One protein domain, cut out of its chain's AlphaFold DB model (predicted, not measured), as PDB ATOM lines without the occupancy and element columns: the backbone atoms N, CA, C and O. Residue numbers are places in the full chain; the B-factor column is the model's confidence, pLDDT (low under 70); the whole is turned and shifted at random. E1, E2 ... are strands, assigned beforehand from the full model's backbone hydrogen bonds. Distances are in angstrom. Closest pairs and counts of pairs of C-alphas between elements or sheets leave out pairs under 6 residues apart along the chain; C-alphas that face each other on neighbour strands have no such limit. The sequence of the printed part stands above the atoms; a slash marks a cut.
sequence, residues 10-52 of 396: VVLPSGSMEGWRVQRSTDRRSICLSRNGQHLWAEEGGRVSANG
ATOM      1  N   VAL A  10      -6.371  33.042 -15.452       92.00
ATOM      2  CA  VAL A  10      -6.520  34.130 -16.427       92.00
ATOM      3  C   VAL A  10      -7.917  34.717 -16.327       92.00
ATOM      4  O   VAL A  10      -8.900  33.984 -16.285       92.00
ATOM      5  N   VAL A  11      -8.019  36.045 -16.340       93.00
ATOM      6  CA  VAL A  11      -9.298  36.743 -16.512       93.00
ATOM      7  C   VAL A  11      -9.523  36.987 -17.998       93.00
ATOM      8  O   VAL A  11      -8.667  37.556 -18.673       93.00
ATOM      9  N   LEU A  12     -10.667  36.542 -18.513       90.75
ATOM     10  CA  LEU A  12     -11.013  36.694 -19.922       90.75
ATOM     11  C   LEU A  12     -11.278  38.177 -20.240       90.75
ATOM     12  O   LEU A  12     -12.170  38.773 -19.632       90.75
ATOM     13  N   PRO A  13     -10.528  38.784 -21.178       91.38
ATOM     14  CA  PRO A  13     -10.545  40.233 -21.377       91.38
ATOM     15  C   PRO A  13     -11.672  40.730 -22.294       91.38
ATOM     16  O   PRO A  13     -11.834  41.934 -22.437       91.38
ATOM     17  N   SER A  14     -12.405  39.839 -22.971       92.56
ATOM     18  CA  SER A  14     -13.499  40.201 -23.886       92.56
ATOM     19  C   SER A  14     -14.400  39.000 -24.212       92.56
ATOM     20  O   SER A  14     -14.073  37.853 -23.887       92.56
ATOM     21  N   GLY A  15     -15.531  39.261 -24.875       89.81
ATOM     22  CA  GLY A  15     -16.477  38.250 -25.360       89.81
ATOM     23  C   GLY A  15     -17.613  37.947 -24.378       89.81
ATOM     24  O   GLY A  15     -17.773  38.609 -23.357       89.81
ATOM     25  N   SER A  16     -18.414  36.916 -24.666       86.25
ATOM     26  CA  SER A  16     -19.559  36.531 -23.816       86.25
ATOM     27  C   SER A  16     -19.160  36.114 -22.395       86.25
ATOM     28  O   SER A  16     -19.989  36.136 -21.487       86.25
ATOM     29  N   MET A  17     -17.887  35.766 -22.200       88.81
ATOM     30  CA  MET A  17     -17.299  35.379 -20.921       88.81
ATOM     31  C   MET A  17     -16.334  36.447 -20.370       88.81
ATOM     32  O   MET A  17     -15.510  36.136 -19.515       88.81
ATOM     33  N   GLU A  18     -16.419  37.704 -20.815       93.25
ATOM     34  CA  GLU A  18     -15.588  38.793 -20.285       93.25
ATOM     35  C   GLU A  18     -15.701  38.921 -18.754       93.25
ATOM     36  O   GLU A  18     -16.786  38.826 -18.167       93.25
ATOM     37  N   GLY A  19     -14.557  39.121 -18.094       93.38
ATOM     38  CA  GLY A  19     -14.452  39.266 -16.643       93.38
ATOM     39  C   GLY A  19     -14.544  37.951 -15.865       93.38
ATOM     40  O   GLY A  19     -14.386  37.965 -14.644       93.38
ATOM     41  N   TRP A  20     -14.774  36.816 -16.533       93.44
ATOM     42  CA  TRP A  20     -14.657  35.505 -15.904       93.44
ATOM     43  C   TRP A  20     -13.190  35.120 -15.739       93.44
ATOM     44  O   TRP A  20     -12.398  35.182 -16.678       93.44
ATOM     45  N   ARG A  21     -12.837  34.691 -14.532       93.31
ATOM     46  CA  ARG A  21     -11.572  34.055 -14.198       93.31
ATOM     47  C   ARG A  21     -11.650  32.566 -14.526       93.31
ATOM     48  O   ARG A  21     -12.552  31.867 -14.068       93.31
ATOM     49  N   VAL A  22     -10.691  32.095 -15.309       92.88
ATOM     50  CA  VAL A  22     -10.477  30.697 -15.678       92.88
ATOM     51  C   VAL A  22      -9.330  30.169 -14.835       92.88
ATOM     52  O   VAL A  22      -8.209  30.656 -14.966       92.88
ATOM     53  N   GLN A  23      -9.598  29.169 -14.001       91.25
ATOM     54  CA  GLN A  23      -8.581  28.527 -13.169       91.25
ATOM     55  C   GLN A  23      -8.472  27.050 -13.515       91.25
ATOM     56  O   GLN A  23      -9.482  26.373 -13.691       91.25
ATOM     57  N   ARG A  24      -7.254  26.521 -13.604       89.88
ATOM     58  CA  ARG A  24      -7.047  25.079 -13.779       89.88
ATOM     59  C   ARG A  24      -7.439  24.330 -12.504       89.88
ATOM     60  O   ARG A  24      -7.008  24.689 -11.413       89.88
ATOM     61  N   SER A  25      -8.230  23.271 -12.650       88.44
ATOM     62  CA  SER A  25      -8.613  22.401 -11.535       88.44
ATOM     63  C   SER A  25      -7.443  21.513 -11.084       88.44
ATOM     64  O   SER A  25      -6.424  21.395 -11.769       88.44
ATOM     65  N   THR A  26      -7.589  20.838  -9.941       85.00
ATOM     66  CA  THR A  26      -6.543  19.978  -9.349       85.00
ATOM     67  C   THR A  26      -6.119  18.813 -10.244       85.00
ATOM     68  O   THR A  26      -4.961  18.408 -10.212       85.00
ATOM     69  N   ASP A  27      -7.018  18.316 -11.101       86.00
ATOM     70  CA  ASP A  27      -6.710  17.272 -12.089       86.00
ATOM     71  C   ASP A  27      -5.903  17.768 -13.299       86.00
ATOM     72  O   ASP A  27      -5.561  16.981 -14.178       86.00
ATOM     73  N   ARG A  28      -5.589  19.068 -13.350       87.19
ATOM     74  CA  ARG A  28      -4.814  19.749 -14.396       87.19
ATOM     75  C   ARG A  28      -5.393  19.673 -15.816       87.19
ATOM     76  O   ARG A  28      -4.759  20.175 -16.744       87.19
ATOM     77  N   ARG A  29      -6.577  19.083 -15.997       88.69
ATOM     78  CA  ARG A  29      -7.206  18.810 -17.303       88.69
ATOM     79  C   ARG A  29      -8.546  19.512 -17.467       88.69
ATOM     80  O   ARG A  29      -8.957  19.785 -18.589       88.69
ATOM     81  N   SER A  30      -9.201  19.820 -16.359       91.88
ATOM     82  CA  SER A  30     -10.421  20.614 -16.320       91.88
ATOM     83  C   SER A  30     -10.158  22.028 -15.795       91.88
ATOM     84  O   SER A  30      -9.065  22.350 -15.311       91.88
ATOM     85  N   ILE A  31     -11.157  22.893 -15.958       92.50
ATOM     86  CA  ILE A  31     -11.133  24.279 -15.500       92.50
ATOM     87  C   ILE A  31     -12.324  24.578 -14.591       92.50
ATOM     88  O   ILE A  31     -13.416  24.035 -14.763       92.50
ATOM     89  N   CYS A  32     -12.120  25.502 -13.665       91.88
ATOM     90  CA  CYS A  32     -13.156  26.188 -12.913       91.88
ATOM     91  C   CYS A  32     -13.330  27.596 -13.498       91.88
ATOM     92  O   CYS A  32     -12.361  28.227 -13.930       91.88
ATOM     93  N   LEU A  33     -14.562  28.096 -13.497       92.12
ATOM     94  CA  LEU A  33     -14.905  29.429 -13.990       92.12
ATOM     95  C   LEU A  33     -15.541  30.220 -12.850       92.12
ATOM     96  O   LEU A  33     -16.506  29.746 -12.250       92.12
ATOM     97  N   SER A  34     -15.015  31.404 -12.544       92.62
ATOM     98  CA  SER A  34     -15.559  32.269 -11.491       92.62
ATOM     99  C   SER A  34     -15.572  33.751 -11.867       92.62
ATOM    100  O   SER A  34     -14.757  34.211 -12.659       92.62
ATOM    101  N   ARG A  35     -16.505  34.526 -11.310       93.12
ATOM    102  CA  ARG A  35     -16.606  35.982 -11.490       93.12
ATOM    103  C   ARG A  35     -17.236  36.606 -10.251       93.12
ATOM    104  O   ARG A  35     -18.327  36.215  -9.860       93.12
ATOM    105  N   ASN A  36     -16.569  37.587  -9.639       92.19
ATOM    106  CA  ASN A  36     -17.076  38.328  -8.469       92.19
ATOM    107  C   ASN A  36     -17.567  37.429  -7.312       92.19
ATOM    108  O   ASN A  36     -18.612  37.686  -6.722       92.19
ATOM    109  N   GLY A  37     -16.838  36.348  -7.014       88.69
ATOM    110  CA  GLY A  37     -17.220  35.380  -5.976       88.69
ATOM    111  C   GLY A  37     -18.335  34.406  -6.376       88.69
ATOM    112  O   GLY A  37     -18.721  33.571  -5.565       88.69
ATOM    113  N   GLN A  38     -18.842  34.481  -7.609       90.31
ATOM    114  CA  GLN A  38     -19.733  33.476  -8.184       90.31
ATOM    115  C   GLN A  38     -18.939  32.457  -9.002       90.31
ATOM    116  O   GLN A  38     -17.949  32.808  -9.640       90.31
ATOM    117  N   HIS A  39     -19.400  31.213  -9.025       90.38
ATOM    118  CA  HIS A  39     -18.841  30.105  -9.788       90.38
ATOM    119  C   HIS A  39     -19.847  29.634 -10.831       90.38
ATOM    120  O   HIS A  39     -21.048  29.576 -10.560       90.38
ATOM    121  N   LEU A  40     -19.358  29.314 -12.030       89.75
ATOM    122  CA  LEU A  40     -20.193  28.745 -13.079       89.75
ATOM    123  C   LEU A  40     -20.540  27.300 -12.717       89.75
ATOM    124  O   LEU A  40     -19.676  26.526 -12.307       89.75
ATOM    125  N   TRP A  41     -21.798  26.940 -12.915       86.75
ATOM    126  CA  TRP A  41     -22.368  25.646 -12.582       86.75
ATOM    127  C   TRP A  41     -23.193  25.134 -13.765       86.75
ATOM    128  O   TRP A  41     -23.952  25.893 -14.364       86.75
ATOM    129  N   ALA A  42     -23.051  23.851 -14.100       83.38
ATOM    130  CA  ALA A  42     -23.906  23.177 -15.073       83.38
ATOM    131  C   ALA A  42     -24.948  22.323 -14.335       83.38
ATOM    132  O   ALA A  42     -24.604  21.402 -13.599       83.38
ATOM    133  N   GLU A  43     -26.219  22.654 -14.522       80.25
ATOM    134  CA  GLU A  43     -27.373  21.925 -14.005       80.25
ATOM    135  C   GLU A  43     -27.691  20.705 -14.882       80.25
ATOM    136  O   GLU A  43     -27.280  20.597 -16.045       80.25
ATOM    137  N   GLU A  44     -28.478  19.786 -14.323       74.00
ATOM    138  CA  GLU A  44     -29.067  18.693 -15.088       74.00
ATOM    139  C   GLU A  44     -29.893  19.255 -16.263       74.00
ATOM    140  O   GLU A  44     -30.564  20.281 -16.146       74.00
ATOM    141  N   GLY A  45     -29.786  18.632 -17.438       73.50
ATOM    142  CA  GLY A  45     -30.393  19.153 -18.670       73.50
ATOM    143  C   GLY A  45     -29.572  20.231 -19.393       73.50
ATOM    144  O   GLY A  45     -30.022  20.756 -20.407       73.50
ATOM    145  N   GLY A  46     -28.358  20.542 -18.921       76.00
ATOM    146  CA  GLY A  46     -27.399  21.386 -19.646       76.00
ATOM    147  C   GLY A  46     -27.616  22.890 -19.480       76.00
ATOM    148  O   GLY A  46     -26.962  23.687 -20.156       76.00
ATOM    149  N   ARG A  47     -28.508  23.300 -18.574       84.44
ATOM    150  CA  ARG A  47     -28.643  24.700 -18.176       84.44
ATOM    151  C   ARG A  47     -27.405  25.119 -17.388       84.44
ATOM    152  O   ARG A  47     -26.914  24.376 -16.550       84.44
ATOM    153  N   VAL A  48     -26.906  26.320 -17.649       84.12
ATOM    154  CA  VAL A  48     -25.737  26.864 -16.958       84.12
ATOM    155  C   VAL A  48     -26.181  28.043 -16.095       84.12
ATOM    156  O   VAL A  48     -26.890  28.925 -16.575       84.12
ATOM    157  N   SER A  49     -25.779  28.054 -14.829       87.50
ATOM    158  CA  SER A  49     -26.068  29.122 -13.869       87.50
ATOM    159  C   SER A  49     -24.807  29.536 -13.109       87.50
ATOM    160  O   SER A  49     -23.762  28.896 -13.213       87.50
ATOM    161  N   ALA A  50     -24.872  30.657 -12.392       88.00
ATOM    162  CA  ALA A  50     -23.787  31.140 -11.545       88.00
ATOM    163  C   ALA A  50     -24.270  31.193 -10.093       88.00
ATOM    164  O   ALA A  50     -25.344  31.733  -9.823       88.00
ATOM    165  N   ASN A  51     -23.501  30.635  -9.158       85.44
ATOM    166  CA  ASN A  51     -23.863  30.608  -7.739       85.44
ATOM    167  C   ASN A  51     -22.664  30.959  -6.840       85.44
ATOM    168  O   ASN A  51     -21.522  30.938  -7.282       85.44
ATOM    169  N   GLY A  52     -22.913  31.325  -5.582       84.31
ATOM    170  CA  GLY A  52     -21.851  31.676  -4.625       84.31
ATOM    171  C   GLY A  52     -21.166  30.475  -3.959       84.31
ATOM    172  O   GLY A  52     -20.385  30.668  -3.032       84.31
TER     173      GLY A  52
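What this domain is: This is residues 10 to 52 of the 396 residues of an uncharacterized protein of Rhodospirillales bacterium 69-11 (UniProt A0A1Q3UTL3). The domain is a single twisted sheet of four short strands that zigzags from E1 to E4, its strands' lines turning by 82 degrees from edge to edge, with the E1-E2 hairpin at one end and the E3-E4 hairpin at the other. Before E1, the unnamed stretch 10 to 20 loops round and brings residues 10 to 11 alongside residues 21 to 22 of E1. The printed part has 43 residues, no named helix and four named strands, E1, E2, E3 and E4, in that order both along the chain and across the antiparallel sheet. The class is all strand, with 18 of the 43 residues in named elements. The whole is only just compact, close to loose, with a radius of gyration of the C-alphas of 10.9 A and spans of 29 by 25 by 19 A.

Where its parts are: E2, residues 31 to 35, is 13.5 A long, and E3, residues 38 to 42, is 13.1 A. E1, residues 21 to 24, begins at C-alpha 21 (-11.572, 34.055, -14.198). E4, residues 48 to 51, ends at C-alpha 51 (-23.863, 30.608, -7.739).

How they stand to each other: The strands form a meander, each the antiparallel neighbour of the one before. The inner strands E2 and E3 are a hairpin at 133 degrees; N 35 and O 38 are within hydrogen-bond range at 2.8 A. The pairing is staggered: E2 pairs with E1 over residues 31 to 34 and with E3 over 34 to 35. The hairpin of E1 and E2 stands at 157 degrees, with N 21 and O 34 2.7 A apart. The hairpin of E3 and E4 stands at 148 degrees, with N 41 and O 49 2.8 A apart. The edge strands E1 and E4 are apart.

The domain as a whole: The two C-alphas farthest apart, those of Pro 13 and Glu 44, are 29.1 A apart. The printed part has no cut and no long link between named strands. Its mean pLDDT is 88.4, and no printed residue is under 70.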